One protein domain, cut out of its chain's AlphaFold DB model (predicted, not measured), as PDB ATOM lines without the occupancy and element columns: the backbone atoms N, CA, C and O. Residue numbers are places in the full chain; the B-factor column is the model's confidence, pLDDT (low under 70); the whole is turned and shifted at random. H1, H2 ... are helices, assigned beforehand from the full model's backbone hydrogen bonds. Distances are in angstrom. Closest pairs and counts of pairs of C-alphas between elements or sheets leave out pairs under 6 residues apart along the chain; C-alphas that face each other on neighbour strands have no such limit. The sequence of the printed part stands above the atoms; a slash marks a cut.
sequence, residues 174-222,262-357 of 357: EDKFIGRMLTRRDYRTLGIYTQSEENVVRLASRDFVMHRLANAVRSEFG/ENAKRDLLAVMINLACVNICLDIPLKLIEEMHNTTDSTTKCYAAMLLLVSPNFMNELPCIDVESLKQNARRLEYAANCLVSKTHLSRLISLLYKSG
ATOM      1  N   GLU A 174      23.903 -21.090   0.707       94.62
ATOM      2  CA  GLU A 174      23.060 -20.004   1.237       94.62
ATOM      3  C   GLU A 174      21.895 -19.665   0.286       94.62
ATOM      4  O   GLU A 174      22.034 -19.709  -0.936       94.62
ATOM      5  N   ASP A 175      20.726 -19.321   0.830       92.75
ATOM      6  CA  ASP A 175      19.477 -19.185   0.067       92.75
ATOM      7  C   ASP A 175      19.505 -18.076  -0.986       92.75
ATOM      8  O   ASP A 175      19.086 -18.285  -2.135       92.75
ATOM      9  N   LYS A 176      20.002 -16.883  -0.640       90.75
ATOM     10  CA  LYS A 176      20.128 -15.775  -1.600       90.75
ATOM     11  C   LYS A 176      21.172 -16.096  -2.665       90.75
ATOM     12  O   LYS A 176      20.979 -15.729  -3.830       90.75
ATOM     13  N   PHE A 177      22.236 -16.807  -2.306       94.75
ATOM     14  CA  PHE A 177      23.232 -17.312  -3.240       94.75
ATOM     15  C   PHE A 177      22.624 -18.317  -4.228       94.75
ATOM     16  O   PHE A 177      22.775 -18.124  -5.437       94.75
ATOM     17  N   ILE A 178      21.836 -19.295  -3.759       93.75
ATOM     18  CA  ILE A 178      21.078 -20.220  -4.623       93.75
ATOM     19  C   ILE A 178      20.123 -19.441  -5.537       93.75
ATOM     20  O   ILE A 178      20.094 -19.662  -6.749       93.75
ATOM     21  N   GLY A 179      19.378 -18.470  -5.001       90.25
ATOM     22  CA  GLY A 179      18.497 -17.613  -5.799       90.25
ATOM     23  C   GLY A 179      19.241 -16.878  -6.926       90.25
ATOM     24  O   GLY A 179      18.748 -16.787  -8.060       90.25
ATOM     25  N   ARG A 180      20.460 -16.398  -6.646       91.00
ATOM     26  CA  ARG A 180      21.339 -15.765  -7.640       91.00
ATOM     27  C   ARG A 180      21.874 -16.782  -8.653       91.00
ATOM     28  O   ARG A 180      21.849 -16.473  -9.844       91.00
ATOM     29  N   MET A 181      22.282 -17.980  -8.225       91.62
ATOM     30  CA  MET A 181      22.693 -19.085  -9.108       91.62
ATOM     31  C   MET A 181      21.604 -19.439 -10.116       91.62
ATOM     32  O   MET A 181      21.867 -19.478 -11.318       91.62
ATOM     33  N   LEU A 182      20.368 -19.613  -9.640       90.56
ATOM     34  CA  LEU A 182      19.212 -19.960 -10.467       90.56
ATOM     35  C   LEU A 182      18.898 -18.874 -11.502       90.56
ATOM     36  O   LEU A 182      18.628 -19.180 -12.661       90.56
ATOM     37  N   THR A 183      19.002 -17.603 -11.105       88.62
ATOM     38  CA  THR A 183      18.802 -16.454 -12.006       88.62
ATOM     39  C   THR A 183      19.908 -16.365 -13.061       88.62
ATOM     40  O   THR A 183      19.656 -16.005 -14.210       88.62
ATOM     41  N   ARG A 184      21.149 -16.707 -12.690       86.12
ATOM     42  CA  ARG A 184      22.308 -16.720 -13.597       86.12
ATOM     43  C   ARG A 184      22.458 -18.012 -14.399       86.12
ATOM     44  O   ARG A 184      23.386 -18.089 -15.205       86.12
ATOM     45  N   ARG A 185      21.552 -18.978 -14.216       89.31
ATOM     46  CA  ARG A 185      21.554 -20.282 -14.893       89.31
ATOM     47  C   ARG A 185      22.802 -21.126 -14.588       89.31
ATOM     48  O   ARG A 185      23.259 -21.890 -15.433       89.31
ATOM     49  N   ASP A 186      23.372 -20.987 -13.387       86.25
ATOM     50  CA  ASP A 186      24.489 -21.824 -12.910       86.25
ATOM     51  C   ASP A 186      23.952 -23.104 -12.249       86.25
ATOM     52  O   ASP A 186      24.073 -23.334 -11.045       86.25
ATOM     53  N   TYR A 187      23.269 -23.919 -13.053       91.12
ATOM     54  CA  TYR A 187      22.630 -25.143 -12.571       91.12
ATOM     55  C   TYR A 187      23.632 -26.264 -12.324       91.12
ATOM     56  O   TYR A 187      23.367 -27.133 -11.504       91.12
ATOM     57  N   ARG A 188      24.808 -26.230 -12.965       90.31
ATOM     58  CA  ARG A 188      25.846 -27.254 -12.802       90.31
ATOM     59  C   ARG A 188      26.265 -27.419 -11.346       90.31
ATOM     60  O   ARG A 188      26.384 -28.542 -10.867       90.31
ATOM     61  N   THR A 189      26.465 -26.305 -10.645       89.94
ATOM     62  CA  THR A 189      26.858 -26.314  -9.230       89.94
ATOM     63  C   THR A 189      25.776 -26.965  -8.364       89.94
ATOM     64  O   THR A 189      26.097 -27.806  -7.528       89.94
ATOM     65  N   LEU A 190      24.492 -26.667  -8.619       91.94
ATOM     66  CA  LEU A 190      23.366 -27.346  -7.957       91.94
ATOM     67  C   LEU A 190      23.270 -28.822  -8.342       91.94
ATOM     68  O   LEU A 190      22.998 -29.656  -7.486       91.94
ATOM     69  N   GLY A 191      23.495 -29.157  -9.611       90.88
ATOM     70  CA  GLY A 191      23.467 -30.530 -10.105       90.88
ATOM     71  C   GLY A 191      24.482 -31.401  -9.375       90.88
ATOM     72  O   GLY A 191      24.134 -32.478  -8.914       90.88
ATOM     73  N   ILE A 192      25.701 -30.892  -9.172       90.00
ATOM     74  CA  ILE A 192      26.732 -31.576  -8.381       90.00
ATOM     75  C   ILE A 192      26.337 -31.634  -6.899       90.00
ATOM     76  O   ILE A 192      26.391 -32.698  -6.291       90.00
ATOM     77  N   TYR A 193      25.881 -30.519  -6.321       89.56
ATOM     78  CA  TYR A 193      25.466 -30.467  -4.914       89.56
ATOM     79  C   TYR A 193      24.360 -31.485  -4.586       89.56
ATOM     80  O   TYR A 193      24.413 -32.143  -3.546       89.56
ATOM     81  N   THR A 194      23.401 -31.659  -5.498       91.62
ATOM     82  CA  THR A 194      22.249 -32.569  -5.362       91.62
ATOM     83  C   THR A 194      22.556 -34.035  -5.676       91.62
ATOM     84  O   THR A 194      21.669 -34.873  -5.558       91.62
ATOM     85  N   GLN A 195      23.799 -34.397  -6.014       90.00
ATOM     86  CA  GLN A 195      24.190 -35.812  -6.074       90.00
ATOM     87  C   GLN A 195      24.163 -36.482  -4.692       90.00
ATOM     88  O   GLN A 195      24.015 -37.699  -4.605       90.00
ATOM     89  N   SER A 196      24.300 -35.699  -3.618       88.81
ATOM     90  CA  SER A 196      24.107 -36.178  -2.251       88.81
ATOM     91  C   SER A 196      22.631 -36.097  -1.863       88.81
ATOM     92  O   SER A 196      22.020 -35.028  -1.934       88.81
ATOM     93  N   GLU A 197      22.073 -37.219  -1.408       88.25
ATOM     94  CA  GLU A 197      20.705 -37.301  -0.881       88.25
ATOM     95  C   GLU A 197      20.498 -36.357   0.312       88.25
ATOM     96  O   GLU A 197      19.504 -35.639   0.373       88.25
ATOM     97  N   GLU A 198      21.482 -36.259   1.208       89.44
ATOM     98  CA  GLU A 198      21.433 -35.340   2.349       89.44
ATOM     99  C   GLU A 198      21.276 -33.881   1.891       89.44
ATOM    100  O   GLU A 198      20.455 -33.126   2.409       89.44
ATOM    101  N   ASN A 199      22.023 -33.488   0.859       90.25
ATOM    102  CA  ASN A 199      21.951 -32.143   0.298       90.25
ATOM    103  C   ASN A 199      20.629 -31.868  -0.418       90.25
ATOM    104  O   ASN A 199      20.145 -30.736  -0.373       90.25
ATOM    105  N   VAL A 200      20.045 -32.883  -1.060       90.12
ATOM    106  CA  VAL A 200      18.696 -32.809  -1.635       90.12
ATOM    107  C   VAL A 200      17.670 -32.521  -0.543       90.12
ATOM    108  O   VAL A 200      16.908 -31.564  -0.680       90.12
ATOM    109  N   VAL A 201      17.697 -33.270   0.562       89.31
ATOM    110  CA  VAL A 201      16.782 -33.066   1.697       89.31
ATOM    111  C   VAL A 201      16.950 -31.665   2.291       89.31
ATOM    112  O   VAL A 201      15.965 -30.949   2.468       89.31
ATOM    113  N   ARG A 202      18.195 -31.223   2.520       89.75
ATOM    114  CA  ARG A 202      18.499 -29.869   3.025       89.75
ATOM    115  C   ARG A 202      18.041 -28.748   2.089       89.75
ATOM    116  O   ARG A 202      17.763 -27.647   2.559       89.75
ATOM    117  N   LEU A 203      18.061 -28.971   0.774       89.56
ATOM    118  CA  LEU A 203      17.611 -27.988  -0.213       89.56
ATOM    119  C   LEU A 203      16.080 -27.936  -0.270       89.56
ATOM    120  O   LEU A 203      15.502 -26.854  -0.332       89.56
ATOM    121  N   ALA A 204      15.437 -29.100  -0.207       87.19
ATOM    122  CA  ALA A 204      13.988 -29.226  -0.255       87.19
ATOM    123  C   ALA A 204      13.285 -28.738   1.012       87.19
ATOM    124  O   ALA A 204      12.151 -28.282   0.928       87.19
ATOM    125  N   SER A 205      13.965 -28.737   2.161       87.56
ATOM    126  CA  SER A 205      13.442 -28.156   3.403       87.56
ATOM    127  C   SER A 205      13.338 -26.622   3.380       87.56
ATOM    128  O   SER A 205      13.032 -26.018   4.405       87.56
ATOM    129  N   ARG A 206      13.667 -25.968   2.258       88.62
ATOM    130  CA  ARG A 206      13.704 -24.508   2.119       88.62
ATOM    131  C   ARG A 206      12.710 -24.049   1.058       88.62
ATOM    132  O   ARG A 206      13.048 -23.947  -0.123       88.62
ATOM    133  N   ASP A 207      11.501 -23.694   1.486       86.81
ATOM    134  CA  ASP A 207      10.392 -23.292   0.602       86.81
ATOM    135  C   ASP A 207      10.778 -22.190  -0.392       86.81
ATOM    136  O   ASP A 207      10.441 -22.247  -1.578       86.81
ATOM    137  N   PHE A 208      11.552 -21.201   0.067       88.38
ATOM    138  CA  PHE A 208      12.050 -20.124  -0.787       88.38
ATOM    139  C   PHE A 208      12.883 -20.655  -1.963       88.38
ATOM    140  O   PHE A 208      12.718 -20.199  -3.100       88.38
ATOM    141  N   VAL A 209      13.765 -21.624  -1.708       88.06
ATOM    142  CA  VAL A 209      14.622 -22.231  -2.731       88.06
ATOM    143  C   VAL A 209      13.791 -23.071  -3.694       88.06
ATOM    144  O   VAL A 209      13.960 -22.939  -4.908       88.06
ATOM    145  N   MET A 210      12.847 -23.861  -3.182       89.75
ATOM    146  CA  MET A 210      11.960 -24.691  -4.004       89.75
ATOM    147  C   MET A 210      11.084 -23.851  -4.934       89.75
ATOM    148  O   MET A 210      11.018 -24.114  -6.138       89.75
ATOM    149  N   HIS A 211      10.516 -22.755  -4.431       88.69
ATOM    150  CA  HIS A 211       9.770 -21.801  -5.250       88.69
ATOM    151  C   HIS A 211      10.649 -21.158  -6.341       88.69
ATOM    152  O   HIS A 211      10.239 -21.025  -7.499       88.69
ATOM    153  N   ARG A 212      11.892 -20.777  -6.009       89.62
ATOM    154  CA  ARG A 212      12.854 -20.238  -6.989       89.62
ATOM    155  C   ARG A 212      13.228 -21.268  -8.052       89.62
ATOM    156  O   ARG A 212      13.342 -20.900  -9.221       89.62
ATOM    157  N   LEU A 213      13.404 -22.526  -7.663       89.56
ATOM    158  CA  LEU A 213      13.745 -23.616  -8.567       89.56
ATOM    159  C   LEU A 213      12.594 -23.918  -9.534       89.56
ATOM    160  O   LEU A 213      12.826 -23.986 -10.741       89.56
ATOM    161  N   ALA A 214      11.352 -23.970  -9.045       86.88
ATOM    162  CA  ALA A 214      10.166 -24.109  -9.892       86.88
ATOM    163  C   ALA A 214      10.062 -22.969 -10.924       86.88
ATOM    164  O   ALA A 214       9.783 -23.200 -12.101       86.88
ATOM    165  N   ASN A 215      10.362 -21.731 -10.520       87.50
ATOM    166  CA  ASN A 215      10.392 -20.591 -11.441       87.50
ATOM    167  C   ASN A 215      11.527 -20.681 -12.468       87.50
ATOM    168  O   ASN A 215      11.325 -20.318 -13.629       87.50
ATOM    169  N   ALA A 216      12.703 -21.177 -12.073       89.06
ATOM    170  CA  ALA A 216      13.811 -21.415 -12.995       89.06
ATOM    171  C   ALA A 216      13.429 -22.448 -14.062       89.06
ATOM    172  O   ALA A 216      13.611 -22.190 -15.249       89.06
ATOM    173  N   VAL A 217      12.802 -23.556 -13.661       87.00
ATOM    174  CA  VAL A 217      12.263 -24.557 -14.590       87.00
ATOM    175  C   VAL A 217      11.255 -23.920 -15.546       87.00
ATOM    176  O   VAL A 217      11.436 -24.003 -16.758       87.00
ATOM    177  N   ARG A 218      10.217 -23.241 -15.042       83.56
ATOM    178  CA  ARG A 218       9.206 -22.608 -15.912       83.56
ATOM    179  C   ARG A 218       9.832 -21.626 -16.908       83.56
ATOM    180  O   ARG A 218       9.389 -21.548 -18.046       83.56
ATOM    181  N   SER A 219      10.879 -20.912 -16.500       84.81
ATOM    182  CA  SER A 219      11.617 -19.974 -17.355       84.81
ATOM    183  C   SER A 219      12.461 -20.657 -18.441       84.81
ATOM    184  O   SER A 219      12.586 -20.125 -19.548       84.81
ATOM    185  N   GLU A 220      13.052 -21.821 -18.149       84.12
ATOM    186  CA  GLU A 220      13.872 -22.565 -19.116       84.12
ATOM    187  C   GLU A 220      13.054 -23.430 -20.079       84.12
ATOM    188  O   GLU A 220      13.460 -23.608 -21.232       84.12
ATOM    189  N   PHE A 221      11.914 -23.956 -19.624       77.12
ATOM    190  CA  PHE A 221      11.098 -24.910 -20.383       77.12
ATOM    191  C   PHE A 221       9.774 -24.330 -20.902       77.12
ATOM    192  O   PHE A 221       9.170 -24.923 -21.788       77.12
ATOM    193  N   GLY A 222       9.315 -23.177 -20.409       70.88
ATOM    194  CA  GLY A 222       8.094 -22.528 -20.893       70.88
ATOM    195  C   GLY A 222       8.272 -21.804 -22.235       70.88
ATOM    196  O   GLY A 222       9.296 -21.162 -22.487       70.88
ATOM    197  N   GLU A 262      21.610 -25.560 -23.907       65.06
ATOM    198  CA  GLU A 262      21.412 -27.011 -23.774       65.06
ATOM    199  C   GLU A 262      22.067 -27.554 -22.499       65.06
ATOM    200  O   GLU A 262      21.424 -28.267 -21.732       65.06
ATOM    201  N   ASN A 263      23.295 -27.120 -22.188       79.19
ATOM    202  CA  ASN A 263      23.958 -27.449 -20.924       79.19
ATOM    203  C   ASN A 263      23.138 -26.984 -19.710       79.19
ATOM    204  O   ASN A 263      23.026 -27.728 -18.743       79.19
ATOM    205  N   ALA A 264      22.532 -25.793 -19.758       84.12
ATOM    206  CA  ALA A 264      21.698 -25.297 -18.666       84.12
ATOM    207  C   ALA A 264      20.436 -26.156 -18.470       84.12
ATOM    208  O   ALA A 264      20.156 -26.579 -17.350       84.12
ATOM    209  N   LYS A 265      19.710 -26.479 -19.549       87.44
ATOM    210  CA  LYS A 265      18.535 -27.367 -19.479       87.44
ATOM    211  C   LYS A 265      18.905 -28.741 -18.930       87.44
ATOM    212  O   LYS A 265      18.253 -29.218 -18.008       87.44
ATOM    213  N   ARG A 266      19.975 -29.345 -19.452       89.31
ATOM    214  CA  ARG A 266      20.488 -30.638 -18.984       89.31
ATOM    215  C   ARG A 266      20.831 -30.613 -17.498       89.31
ATOM    216  O   ARG A 266      20.402 -31.489 -16.753       89.31
ATOM    217  N   ASP A 267      21.600 -29.618 -17.068       91.62
ATOM    218  CA  ASP A 267      22.059 -29.521 -15.685       91.62
ATOM    219  C   ASP A 267      20.874 -29.259 -14.729       91.62
ATOM    220  O   ASP A 267      20.846 -29.798 -13.625       91.62
ATOM    221  N   LEU A 268      19.848 -28.517 -15.171       91.56
ATOM    222  CA  LEU A 268      18.605 -28.325 -14.418       91.56
ATOM    223  C   LEU A 268      17.757 -29.606 -14.343       91.56
ATOM    224  O   LEU A 268      17.247 -29.926 -13.272       91.56
ATOM    225  N   LEU A 269      17.653 -30.379 -15.429       91.38
ATOM    226  CA  LEU A 269      16.999 -31.694 -15.404       91.38
ATOM    227  C   LEU A 269      17.698 -32.648 -14.431       91.38
ATOM    228  O   LEU A 269      17.025 -33.397 -13.731       91.38
ATOM    229  N   ALA A 270      19.029 -32.603 -14.341       91.81
ATOM    230  CA  ALA A 270      19.770 -33.408 -13.373       91.81
ATOM    231  C   ALA A 270      19.373 -33.088 -11.924       91.81
ATOM    232  O   ALA A 270      19.115 -34.006 -11.147       91.81
ATOM    233  N   VAL A 271      19.256 -31.797 -11.584       92.25
ATOM    234  CA  VAL A 271      18.744 -31.349 -10.277       92.25
ATOM    235  C   VAL A 271      17.353 -31.927 -10.026       92.25
ATOM    236  O   VAL A 271      17.105 -32.491  -8.965       92.25
ATOM    237  N   MET A 272      16.457 -31.840 -11.012       91.31
ATOM    238  CA  MET A 272      15.092 -32.352 -10.886       91.31
ATOM    239  C   MET A 272      15.037 -33.871 -10.678       91.31
ATOM    240  O   MET A 272      14.277 -34.337  -9.836       91.31
ATOM    241  N   ILE A 273      15.855 -34.645 -11.398       90.00
ATOM    242  CA  ILE A 273      15.934 -36.105 -11.225       90.00
ATOM    243  C   ILE A 273      16.432 -36.450  -9.819       90.00
ATOM    244  O   ILE A 273      15.873 -37.334  -9.169       90.00
ATOM    245  N   ASN A 274      17.462 -35.748  -9.331       90.62
ATOM    246  CA  ASN A 274      17.985 -35.957  -7.982       90.62
ATOM    247  C   ASN A 274      16.928 -35.650  -6.903       90.62
ATOM    248  O   ASN A 274      16.840 -36.394  -5.932       90.62
ATOM    249  N   LEU A 275      16.093 -34.620  -7.091       89.19
ATOM    250  CA  LEU A 275      14.953 -34.332  -6.205       89.19
ATOM    251  C   LEU A 275      13.885 -35.435  -6.256       89.19
ATOM    252  O   LEU A 275      13.462 -35.935  -5.213       89.19
ATOM    253  N   ALA A 276      13.496 -35.863  -7.460       86.31
ATOM    254  CA  ALA A 276      12.484 -36.903  -7.655       86.31
ATOM    255  C   ALA A 276      12.890 -38.238  -7.009       86.31
ATOM    256  O   ALA A 276      12.049 -38.956  -6.476       86.31
ATOM    257  N   CYS A 277      14.190 -38.546  -6.975       82.12
ATOM    258  CA  CYS A 277      14.723 -39.724  -6.290       82.12
ATOM    259  C   CYS A 277      14.431 -39.746  -4.785       82.12
ATOM    260  O   CYS A 277      14.396 -40.819  -4.189       82.12
ATOM    261  N   VAL A 278      14.218 -38.596  -4.160       82.38
ATOM    262  CA  VAL A 278      13.910 -38.500  -2.728       82.38
ATOM    263  C   VAL A 278      12.442 -38.095  -2.534       82.38
ATOM    264  O   VAL A 278      12.068 -37.515  -1.521       82.38
ATOM    265  N   ASN A 279      11.595 -38.412  -3.524       82.19
ATOM    266  CA  ASN A 279      10.156 -38.138  -3.562       82.19
ATOM    267  C   ASN A 279       9.786 -36.650  -3.434       82.19
ATOM    268  O   ASN A 279       8.691 -36.313  -2.991       82.19
ATOM    269  N   ILE A 280      10.683 -35.751  -3.845       81.69
ATOM    270  CA  ILE A 280      10.416 -34.314  -3.883       81.69
ATOM    271  C   ILE A 280      10.000 -33.931  -5.303       81.69
ATOM    272  O   ILE A 280      10.793 -34.009  -6.243       81.69
ATOM    273  N   CYS A 281       8.749 -33.494  -5.451       75.56
ATOM    274  CA  CYS A 281       8.202 -32.996  -6.707       75.56
ATOM    275  C   CYS A 281       8.203 -31.462  -6.721       75.56
ATOM    276  O   CYS A 281       7.932 -30.816  -5.714       75.56
ATOM    277  N   LEU A 282       8.506 -30.876  -7.879       74.00
ATOM    278  CA  LEU A 282       8.467 -29.426  -8.100       74.00
ATOM    279  C   LEU A 282       7.160 -28.953  -8.774       74.00
ATOM    280  O   LEU A 282       7.077 -27.789  -9.172       74.00
ATOM    281  N   ASP A 283       6.172 -29.843  -8.931       71.38
ATOM    282  CA  ASP A 283       4.872 -29.607  -9.583       71.38
ATOM    283  C   ASP A 283       4.993 -28.915 -10.949       71.38
ATOM    284  O   ASP A 283       4.436 -27.845 -11.225       71.38
ATOM    285  N   ILE A 284       5.795 -29.528 -11.821       72.00
ATOM    286  CA  ILE A 284       6.082 -29.024 -13.165       72.00
ATOM    287  C   ILE A 284       5.260 -29.828 -14.178       72.00
ATOM    288  O   ILE A 284       5.326 -31.056 -14.139       72.00
ATOM    289  N   PRO A 285       4.547 -29.174 -15.118       75.81
ATOM    290  CA  PRO A 285       3.770 -29.880 -16.135       75.81
ATOM    291  C   PRO A 285       4.647 -30.814 -16.978       75.81
ATOM    292  O   PRO A 285       5.551 -30.346 -17.677       75.81
ATOM    293  N   LEU A 286       4.352 -32.118 -16.966       78.19
ATOM    294  CA  LEU A 286       5.144 -33.125 -17.685       78.19
ATOM    295  C   LEU A 286       5.145 -32.898 -19.204       78.19
ATOM    296  O   LEU A 286       6.148 -33.165 -19.863       78.19
ATOM    297  N   LYS A 287       4.080 -32.289 -19.738       79.62
ATOM    298  CA  LYS A 287       3.977 -31.858 -21.144       79.62
ATOM    299  C   LYS A 287       5.120 -30.934 -21.581       79.62
ATOM    300  O   LYS A 287       5.642 -31.083 -22.677       79.62
ATOM    301  N   LEU A 288       5.578 -30.027 -20.709       78.88
ATOM    302  CA  LEU A 288       6.714 -29.145 -21.027       78.88
ATOM    303  C   LEU A 288       8.024 -29.932 -21.175       78.88
ATOM    304  O   LEU A 288       8.896 -29.567 -21.963       78.88
ATOM    305  N   ILE A 289       8.172 -31.012 -20.407       81.94
ATOM    306  CA  ILE A 289       9.346 -31.883 -20.463       81.94
ATOM    307  C   ILE A 289       9.282 -32.788 -21.701       81.94
ATOM    308  O   ILE A 289      10.307 -32.976 -22.355       81.94
ATOM    309  N   GLU A 290       8.101 -33.286 -22.073       81.38
ATOM    310  CA  GLU A 290       7.873 -34.046 -23.312       81.38
ATOM    311  C   GLU A 290       8.203 -33.224 -24.569       81.38
ATOM    312  O   GLU A 290       8.994 -33.662 -25.407       81.38
ATOM    313  N   GLU A 291       7.645 -32.017 -24.701       79.81
ATOM    314  CA  GLU A 291       7.902 -31.139 -25.855       79.81
ATOM    315  C   GLU A 291       9.412 -30.885 -26.042       79.81
ATOM    316  O   GLU A 291       9.951 -30.867 -27.154       79.81
ATOM    317  N   MET A 292      10.125 -30.751 -24.925       78.31
ATOM    318  CA  MET A 292      11.569 -30.555 -24.886       78.31
ATOM    319  C   MET A 292      12.356 -31.845 -25.173       78.31
ATOM    320  O   MET A 292      13.390 -31.793 -25.849       78.31
ATOM    321  N   HIS A 293      11.856 -33.011 -24.754       78.75
ATOM    322  CA  HIS A 293      12.420 -34.311 -25.125       78.75
ATOM    323  C   HIS A 293      12.451 -34.498 -26.648       78.75
ATOM    324  O   HIS A 293      13.415 -35.034 -27.175       78.75
ATOM    325  N   ASN A 294      11.471 -33.989 -27.392       73.50
ATOM    326  CA  ASN A 294      11.451 -34.147 -28.851       73.50
ATOM    327  C   ASN A 294      12.384 -33.174 -29.600       73.50
ATOM    328  O   ASN A 294      12.745 -33.433 -30.750       73.50
ATOM    329  N   THR A 295      12.832 -32.095 -28.952       73.44
ATOM    330  CA  THR A 295      13.480 -30.941 -29.611       73.44
ATOM    331  C   THR A 295      14.930 -30.672 -29.185       73.44
ATOM    332  O   THR A 295      15.549 -29.745 -29.703       73.44
ATOM    333  N   THR A 296      15.495 -31.463 -28.268       79.50
ATOM    334  CA  THR A 296      16.843 -31.245 -27.700       79.50
ATOM    335  C   THR A 296      17.917 -32.201 -28.231       79.50
ATOM    336  O   THR A 296      17.640 -33.130 -28.993       79.50
ATOM    337  N   ASP A 297      19.175 -31.968 -27.853       82.50
ATOM    338  CA  ASP A 297      20.291 -32.848 -28.188       82.50
ATOM    339  C   ASP A 297      20.167 -34.234 -27.528       82.50
ATOM    340  O   ASP A 297      19.485 -34.428 -26.521       82.50
ATOM    341  N   SER A 298      20.882 -35.214 -28.084       82.62
ATOM    342  CA  SER A 298      20.829 -36.610 -27.631       82.62
ATOM    343  C   SER A 298      21.125 -36.812 -26.139       82.62
ATOM    344  O   SER A 298      20.553 -37.718 -25.535       82.62
ATOM    345  N   THR A 299      21.963 -35.973 -25.521       83.56
ATOM    346  CA  THR A 299      22.299 -36.104 -24.097       83.56
ATOM    347  C   THR A 299      21.162 -35.572 -23.238       83.56
ATOM    348  O   THR A 299      20.699 -36.270 -22.337       83.56
ATOM    349  N   THR A 300      20.663 -34.369 -23.530       85.75
ATOM    350  CA  THR A 300      19.533 -33.768 -22.801       85.75
ATOM    351  C   THR A 300      18.271 -34.621 -22.918       85.75
ATOM    352  O   THR A 300      17.567 -34.805 -21.922       85.75
ATOM    353  N   LYS A 301      18.047 -35.256 -24.078       87.06
ATOM    354  CA  LYS A 301      16.982 -36.251 -24.276       87.06
ATOM    355  C   LYS A 301      17.010 -37.377 -23.243       87.06
ATOM    356  O   LYS A 301      15.951 -37.773 -22.766       87.06
ATOM    357  N   CYS A 302      18.195 -37.863 -22.868       88.56
ATOM    358  CA  CYS A 302      18.346 -38.935 -21.878       88.56
ATOM    359  C   CYS A 302      17.924 -38.484 -20.471       88.56
ATOM    360  O   CYS A 302      17.237 -39.224 -19.769       88.56
ATOM    361  N   TYR A 303      18.274 -37.254 -20.078       90.12
ATOM    362  CA  TYR A 303      17.830 -36.670 -18.807       90.12
ATOM    363  C   TYR A 303      16.314 -36.439 -18.793       90.12
ATOM    364  O   TYR A 303      15.645 -36.796 -17.827       90.12
ATOM    365  N   ALA A 304      15.756 -35.893 -19.878       88.94
ATOM    366  CA  ALA A 304      14.317 -35.678 -20.000       88.94
ATOM    367  C   ALA A 304      13.541 -37.004 -19.926       88.94
ATOM    368  O   ALA A 304      12.564 -37.099 -19.188       88.94
ATOM    369  N   ALA A 305      14.019 -38.046 -20.617       88.62
ATOM    370  CA  ALA A 305      13.413 -39.373 -20.575       88.62
ATOM    371  C   ALA A 305      13.432 -39.975 -19.167       88.62
ATOM    372  O   ALA A 305      12.414 -40.485 -18.708       88.62
ATOM    373  N   MET A 306      14.565 -39.870 -18.464       88.75
ATOM    374  CA  MET A 306      14.665 -40.331 -17.080       88.75
ATOM    375  C   MET A 306      13.656 -39.612 -16.185       88.75
ATOM    376  O   MET A 306      12.916 -40.262 -15.458       88.75
ATOM    377  N   LEU A 307      13.590 -38.280 -16.263       88.38
ATOM    378  CA  LEU A 307      12.669 -37.485 -15.455       88.38
ATOM    379  C   LEU A 307      11.199 -37.857 -15.711       88.38
ATOM    380  O   LEU A 307      10.432 -37.994 -14.759       88.38
ATOM    381  N   LEU A 308      10.814 -38.041 -16.978       87.00
ATOM    382  CA  LEU A 308       9.464 -38.473 -17.350       87.00
ATOM    383  C   LEU A 308       9.138 -39.836 -16.733       87.00
ATOM    384  O   LEU A 308       8.120 -39.969 -16.067       87.00
ATOM    385  N   LEU A 309      10.033 -40.815 -16.868       84.31
ATOM    386  CA  LEU A 309       9.823 -42.171 -16.358       84.31
ATOM    387  C   LEU A 309       9.703 -42.264 -14.830       84.31
ATOM    388  O   LEU A 309       9.066 -43.186 -14.329       84.31
ATOM    389  N   VAL A 310      10.317 -41.340 -14.085       81.62
ATOM    390  CA  VAL A 310      10.267 -41.326 -12.609       81.62
ATOM    391  C   VAL A 310       9.165 -40.432 -12.050       81.62
ATOM    392  O   VAL A 310       8.975 -40.371 -10.837       81.62
ATOM    393  N   SER A 311       8.442 -39.724 -12.917       80.94
ATOM    394  CA  SER A 311       7.367 -38.835 -12.498       80.94
ATOM    395  C   SER A 311       6.105 -39.641 -12.159       80.94
ATOM    396  O   SER A 311       5.649 -40.430 -12.988       80.94
ATOM    397  N   PRO A 312       5.483 -39.426 -10.983       70.00
ATOM    398  CA  PRO A 312       4.393 -40.272 -10.484       70.00
ATOM    399  C   PRO A 312       3.136 -40.266 -11.371       70.00
ATOM    400  O   PRO A 312       2.380 -41.232 -11.367       70.00
ATOM    401  N   ASN A 313       2.937 -39.216 -12.175       71.81
ATOM    402  CA  ASN A 313       1.764 -39.056 -13.039       71.81
ATOM    403  C   ASN A 313       2.032 -39.341 -14.523       71.81
ATOM    404  O   ASN A 313       1.158 -39.095 -15.352       71.81
ATOM    405  N   PHE A 314       3.216 -39.850 -14.876       73.50
ATOM    406  CA  PHE A 314       3.650 -39.983 -16.269       73.50
ATOM    407  C   PHE A 314       2.628 -40.693 -17.167       73.50
ATOM    408  O   PHE A 314       2.187 -40.122 -18.161       73.50
ATOM    409  N   MET A 315       2.189 -41.895 -16.779       71.94
ATOM    410  CA  MET A 315       1.257 -42.696 -17.586       71.94
ATOM    411  C   MET A 315      -0.135 -42.057 -17.706       71.94
ATOM    412  O   MET A 315      -0.823 -42.272 -18.699       71.94
ATOM    413  N   ASN A 316      -0.545 -41.259 -16.715       74.38
ATOM    414  CA  ASN A 316      -1.853 -40.603 -16.706       74.38
ATOM    415  C   ASN A 316      -1.853 -39.318 -17.543       74.38
ATOM    416  O   ASN A 316      -2.842 -39.004 -18.202       74.38
ATOM    417  N   GLU A 317      -0.758 -38.556 -17.512       75.12
ATOM    418  CA  GLU A 317      -0.660 -37.267 -18.200       75.12
ATOM    419  C   GLU A 317      -0.216 -37.400 -19.664       75.12
ATOM    420  O   GLU A 317      -0.534 -36.517 -20.466       75.12
ATOM    421  N   LEU A 318       0.499 -38.479 -20.013       76.50
ATOM    422  CA  LEU A 318       1.183 -38.661 -21.299       76.50
ATOM    423  C   LEU A 318       0.993 -40.080 -21.894       76.50
ATOM    424  O   LEU A 318       1.975 -40.782 -22.144       76.50
ATOM    425  N   PRO A 319      -0.249 -40.524 -22.173       69.56
ATOM    426  CA  PRO A 319      -0.533 -41.902 -22.603       69.56
ATOM    427  C   PRO A 319       0.009 -42.265 -23.998       69.56
ATOM    428  O   PRO A 319       0.028 -43.438 -24.360       69.56
ATOM    429  N   CYS A 320       0.427 -41.279 -24.797       73.88
ATOM    430  CA  CYS A 320       0.834 -41.470 -26.192       73.88
ATOM    431  C   CYS A 320       2.355 -41.592 -26.398       73.88
ATOM    432  O   CYS A 320       2.791 -41.766 -27.536       73.88
ATOM    433  N   ILE A 321       3.170 -41.470 -25.346       79.25
ATOM    434  CA  ILE A 321       4.630 -41.564 -25.470       79.25
ATOM    435  C   ILE A 321       5.073 -43.027 -25.508       79.25
ATOM    436  O   ILE A 321       4.668 -43.838 -24.679       79.25
ATOM    437  N   ASP A 322       5.980 -43.345 -26.433       84.00
ATOM    438  CA  ASP A 322       6.641 -44.648 -26.486       84.00
ATOM    439  C   ASP A 322       7.566 -44.862 -25.272       84.00
ATOM    440  O   ASP A 322       8.684 -44.339 -25.190       84.00
ATOM    441  N   VAL A 323       7.085 -45.670 -24.324       83.06
ATOM    442  CA  VAL A 323       7.786 -46.024 -23.084       83.06
ATOM    443  C   VAL A 323       9.102 -46.754 -23.360       83.06
ATOM    444  O   VAL A 323      10.075 -46.542 -22.630       83.06
ATOM    445  N   GLU A 324       9.183 -47.583 -24.402       84.44
ATOM    446  CA  GLU A 324      10.411 -48.325 -24.710       84.44
ATOM    447  C   GLU A 324      11.501 -47.399 -25.263       84.44
ATOM    448  O   GLU A 324      12.663 -47.502 -24.852       84.44
ATOM    449  N   SER A 325      11.130 -46.409 -26.080       84.69
ATOM    450  CA  SER A 325      12.037 -45.327 -26.490       84.69
ATOM    451  C   SER A 325      12.554 -44.523 -25.289       84.69
ATOM    452  O   SER A 325      13.762 -44.269 -25.175       84.69
ATOM    453  N   LEU A 326      11.685 -44.179 -24.328       85.31
ATOM    454  CA  LEU A 326      12.122 -43.507 -23.100       85.31
ATOM    455  C   LEU A 326      13.088 -44.376 -22.289       85.31
ATOM    456  O   LEU A 326      14.140 -43.883 -21.874       85.31
ATOM    457  N   LYS A 327      12.779 -45.665 -22.089       85.62
ATOM    458  CA  LYS A 327      13.663 -46.610 -21.387       85.62
ATOM    459  C   LYS A 327      15.016 -46.712 -22.085       85.62
ATOM    460  O   LYS A 327      16.048 -46.709 -21.412       85.62
ATOM    461  N   GLN A 328      15.049 -46.768 -23.417       86.88
ATOM    462  CA  GLN A 328      16.296 -46.824 -24.180       86.88
ATOM    463  C   GLN A 328      17.143 -45.558 -23.981       86.88
ATOM    464  O   GLN A 328      18.354 -45.656 -23.766       86.88
ATOM    465  N   ASN A 329      16.522 -44.378 -24.008       86.75
ATOM    466  CA  ASN A 329      17.206 -43.108 -23.757       86.75
ATOM    467  C   ASN A 329      17.690 -42.996 -22.303       86.75
ATOM    468  O   ASN A 329      18.828 -42.603 -22.061       86.75
ATOM    469  N   ALA A 330      16.875 -43.411 -21.334       84.69
ATOM    470  CA  ALA A 330      17.231 -43.433 -19.918       84.69
ATOM    471  C   ALA A 330      18.470 -44.308 -19.640       84.69
ATOM    472  O   ALA A 330      19.360 -43.889 -18.903       84.69
ATOM    473  N   ARG A 331      18.595 -45.477 -20.292       82.56
ATOM    474  CA  ARG A 331      19.773 -46.367 -20.164       82.56
ATOM    475  C   ARG A 331      21.073 -45.708 -20.609       82.56
ATOM    476  O   ARG A 331      22.119 -45.940 -20.016       82.56
ATOM    477  N   ARG A 332      21.030 -44.866 -21.644       86.06
ATOM    478  CA  ARG A 332      22.232 -44.170 -22.140       86.06
ATOM    479  C   ARG A 332      22.831 -43.233 -21.093       86.06
ATOM    480  O   ARG A 332      24.027 -42.961 -21.145       86.06
ATOM    481  N   LEU A 333      22.029 -42.782 -20.125       83.69
ATOM    482  CA  LEU A 333      22.483 -41.941 -19.022       83.69
ATOM    483  C   LEU A 333      23.471 -42.667 -18.091       83.69
ATOM    484  O   LEU A 333      24.352 -42.020 -17.528       83.69
ATOM    485  N   GLU A 334      23.372 -43.997 -17.967       78.88
ATOM    486  CA  GLU A 334      24.276 -44.832 -17.153       78.88
ATOM    487  C   GLU A 334      25.728 -44.770 -17.637       78.88
ATOM    488  O   GLU A 334      26.666 -44.779 -16.841       78.88
ATOM    489  N   TYR A 335      25.907 -44.614 -18.947       79.38
ATOM    490  CA  TYR A 335      27.210 -44.572 -19.603       79.38
ATOM    491  C   TYR A 335      27.715 -43.140 -19.841       79.38
ATOM    492  O   TYR A 335      28.749 -42.936 -20.479       79.38
ATOM    493  N   ALA A 336      27.008 -42.120 -19.338       78.38
ATOM    494  CA  ALA A 336      27.398 -40.729 -19.523       78.38
ATOM    495  C   ALA A 336      28.576 -40.352 -18.604       78.38
ATOM    496  O   ALA A 336      28.432 -40.256 -17.386       78.38
ATOM    497  N   ALA A 337      29.738 -40.051 -19.196       67.12
ATOM    498  CA  ALA A 337      30.983 -39.764 -18.471       67.12
ATOM    499  C   ALA A 337      30.898 -38.591 -17.468       67.12
ATOM    500  O   ALA A 337      31.636 -38.566 -16.489       67.12
ATOM    501  N   ASN A 338      29.993 -37.633 -17.691       74.56
ATOM    502  CA  ASN A 338      29.778 -36.461 -16.832       74.56
ATOM    503  C   ASN A 338      28.344 -36.416 -16.275       74.56
ATOM    504  O   ASN A 338      27.721 -35.352 -16.250       74.56
ATOM    505  N   CYS A 339      27.789 -37.571 -15.900       82.06
ATOM    506  CA  CYS A 339      26.441 -37.643 -15.348       82.06
ATOM    507  C   CYS A 339      26.331 -36.871 -14.021       82.06
ATOM    508  O   CYS A 339      27.095 -37.115 -13.088       82.06
ATOM    509  N   LEU A 340      25.375 -35.940 -13.944       85.44
ATOM    510  CA  LEU A 340      25.079 -35.162 -12.732       85.44
ATOM    511  C   LEU A 340      24.014 -35.825 -11.843       85.44
ATOM    512  O   LEU A 340      23.724 -35.334 -10.756       85.44
ATOM    513  N   VAL A 341      23.452 -36.954 -12.273       86.00
ATOM    514  CA  VAL A 341      22.613 -37.805 -11.422       86.00
ATOM    515  C   VAL A 341      23.525 -38.713 -10.604       86.00
ATOM    516  O   VAL A 341      24.510 -39.239 -11.126       86.00
ATOM    517  N   SER A 342      23.222 -38.897  -9.319       80.50
ATOM    518  CA  SER A 342      23.978 -39.837  -8.485       80.50
ATOM    519  C   SER A 342      23.948 -41.249  -9.077       80.50
ATOM    520  O   SER A 342      22.903 -41.708  -9.531       80.50
ATOM    521  N   LYS A 343      25.075 -41.974  -9.039       82.00
ATOM    522  CA  LYS A 343      25.134 -43.366  -9.522       82.00
ATOM    523  C   LYS A 343      24.141 -44.265  -8.787       82.00
ATOM    524  O   LYS A 343      23.481 -45.077  -9.419       82.00
ATOM    525  N   THR A 344      23.997 -44.090  -7.472       80.88
ATOM    526  CA  THR A 344      23.056 -44.880  -6.664       80.88
ATOM    527  C   THR A 344      21.609 -44.587  -7.053       80.88
ATOM    528  O   THR A 344      20.827 -45.515  -7.253       80.88
ATOM    529  N   HIS A 345      21.271 -43.306  -7.238       81.19
ATOM    530  CA  HIS A 345      19.972 -42.879  -7.755       81.19
ATOM    531  C   HIS A 345      19.710 -43.488  -9.129       81.19
ATOM    532  O   HIS A 345      18.682 -44.126  -9.330       81.19
ATOM    533  N   LEU A 346      20.668 -43.358 -10.043       82.56
ATOM    534  CA  LEU A 346      20.559 -43.830 -11.412       82.56
ATOM    535  C   LEU A 346      20.344 -45.345 -11.482       82.56
ATOM    536  O   LEU A 346      19.390 -45.788 -12.112       82.56
ATOM    537  N   SER A 347      21.155 -46.137 -10.775       81.12
ATOM    538  CA  SER A 347      20.995 -47.595 -10.720       81.12
ATOM    539  C   SER A 347      19.653 -48.006 -10.110       81.12
ATOM    540  O   SER A 347      18.999 -48.914 -10.624       81.12
ATOM    541  N   ARG A 348      19.194 -47.319  -9.053       78.88
ATOM    542  CA  ARG A 348      17.885 -47.588  -8.441       78.88
ATOM    543  C   ARG A 348      16.747 -47.288  -9.413       78.88
ATOM    544  O   ARG A 348      15.893 -48.150  -9.609       78.88
ATOM    545  N   LEU A 349      16.756 -46.112 -10.040       78.38
ATOM    546  CA  LEU A 349      15.746 -45.711 -11.018       78.38
ATOM    547  C   LEU A 349      15.698 -46.690 -12.190       78.38
ATOM    548  O   LEU A 349      14.634 -47.203 -12.513       78.38
ATOM    549  N   ILE A 350      16.855 -47.029 -12.757       78.88
ATOM    550  CA  ILE A 350      16.964 -48.007 -13.839       78.88
ATOM    551  C   ILE A 350      16.377 -49.356 -13.399       78.88
ATOM    552  O   ILE A 350      15.547 -49.908 -14.112       78.88
ATOM    553  N   SER A 351      16.714 -49.858 -12.205       78.31
ATOM    554  CA  SER A 351      16.186 -51.140 -11.709       78.31
ATOM    555  C   SER A 351      14.660 -51.161 -11.533       78.31
ATOM    556  O   SER A 351      14.029 -52.179 -11.816       78.31
ATOM    557  N   LEU A 352      14.057 -50.043 -11.109       70.31
ATOM    558  CA  LEU A 352      12.604 -49.912 -10.964       70.31
ATOM    559  C   LEU A 352      11.903 -49.987 -12.322       70.31
ATOM    560  O   LEU A 352      10.862 -50.626 -12.435       70.31
ATOM    561  N   LEU A 353      12.515 -49.433 -13.370       69.38
ATOM    562  CA  LEU A 353      11.971 -49.456 -14.730       69.38
ATOM    563  C   LEU A 353      11.944 -50.854 -15.366       69.38
ATOM    564  O   LEU A 353      11.233 -51.053 -16.351       69.38
ATOM    565  N   TYR A 354      12.689 -51.816 -14.811       65.06
ATOM    566  CA  TYR A 354      12.728 -53.208 -15.280       65.06
ATOM    567  C   TYR A 354      11.902 -54.186 -14.446       65.06
ATOM    568  O   TYR A 354      11.655 -55.295 -14.906       65.06
ATOM    569  N   LYS A 355      11.479 -53.812 -13.233       57.00
ATOM    570  CA  LYS A 355      10.585 -54.652 -12.418       57.00
ATOM    571  C   LYS A 355       9.111 -54.518 -12.811       57.00
ATOM    572  O   LYS A 355       8.315 -55.353 -12.411       57.00
ATOM    573  N   SER A 356       8.763 -53.505 -13.601       49.19
ATOM    574  CA  SER A 356       7.398 -53.230 -14.072       49.19
ATOM    575  C   SER A 356       7.048 -53.950 -15.388       49.19
ATOM    576  O   SER A 356       6.340 -53.377 -16.216       49.19
ATOM    577  N   GLY A 357       7.619 -55.139 -15.617       39.62
ATOM    578  CA  GLY A 357       7.384 -55.972 -16.803       39.62
ATOM    579  C   GLY A 357       6.219 -56.927 -16.621       39.62
ATOM    580  O   GLY A 357       6.197 -57.596 -15.564       39.62
TER     581      GLY A 357
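What this domain is: This is residues 174 to 222 and 262 to 357 of the 357 residues of an uncharacterized protein of Ordospora colligata OC4 (UniProt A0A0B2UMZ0). A compact helical body has H5 in its middle, with H1 to H4 gathered on one side of it and H6 to H10 on the other. H7 runs side by side with H5, H6 folds back along H7, H9 crosses H7, and H10 packs on H9; towards the other end H2 and H3 pack on H5, and H1 runs beside H4. The printed part has 145 residues with ten named helices, H1 to H10 in chain order, and no named strand: the class is all helix. The radius of gyration of the C-alphas is 14.2 A, compact, and the spans are 44 by 30 by 27 A.

Where its parts are: H1 is residues 175 to 183, from C-alpha 175 at (19.477, -19.185, 0.067). H2 is residues 187 to 193 and H3 residues 197 to 204. H4, residues 207 to 221, measures 21.1 A. After the cut, H5, residues 262 to 276, measures 20.9 A from C-alpha 262 at (21.412, -27.011, -23.774). H6 is residues 286 to 295; H7, residues 298 to 310, measures 19.0 A. H8 is residues 314 to 317. H9, residues 323 to 335, measures 19.8 A, and H10, residues 343 to 355, 18.6 A, ending at C-alpha 355 at (10.585, -54.652, -12.418).

How they stand to each other: H4 and H5 are the hub, touching four helices each. For each pair of helices below that touch, the two residues named are those with the closest C-alphas, and the distance is between these C-alphas. H5 touches H7 at a shallow tilt of 21 degrees, the same way, Arg 266 to Thr 300 at 5.0 A. H5 touches H2, Gly 191 to Val 271 at 4.8 A, and with residues 274 to 275 alone H3, Val 200 to Leu 275 at 6.1 A. H4 and H5 only just touch, with 3 pairs of C-alphas within 8 A, Glu 220 to Lys 265 at 6.7 A. H1 touches H4 at a shallow tilt of 4 degrees, the same way, Leu 182 to Ala 216 at 6.1 A. H6 and H7 form a helical hairpin, His 293 to Lys 301 at 5.0 A. H8 only just touches H6, with 3 pairs within 8 A, Leu 286 to Glu 317 at 7.1 A. H9 touches H7 at a steep tilt of 63 degrees, Cys 302 to Asn 329 at 4.7 A. H9 and H10 form a helical hairpin, Glu 334 to Leu 346 at 6.9 A. Each O i to N i+4 pair is within hydrogen-bond range in H1 to H5, against 5 of 6 in H6, 8 of 9 in H7 and H10 and 5 of 9 in H9; H8 is too short for such a pair.

The domain as a whole: The two C-alphas farthest apart, of Lys 176 and Gly 357, are 44.8 A apart. Residues 223 to 261 are not printed, and C-alphas 222 and 262 are 14.3 A apart across the cut. Of the links printed whole, none is long. The mean pLDDT of the printed part is 83.1; residues 262, 319, 337 and 353 to 357 are under 70.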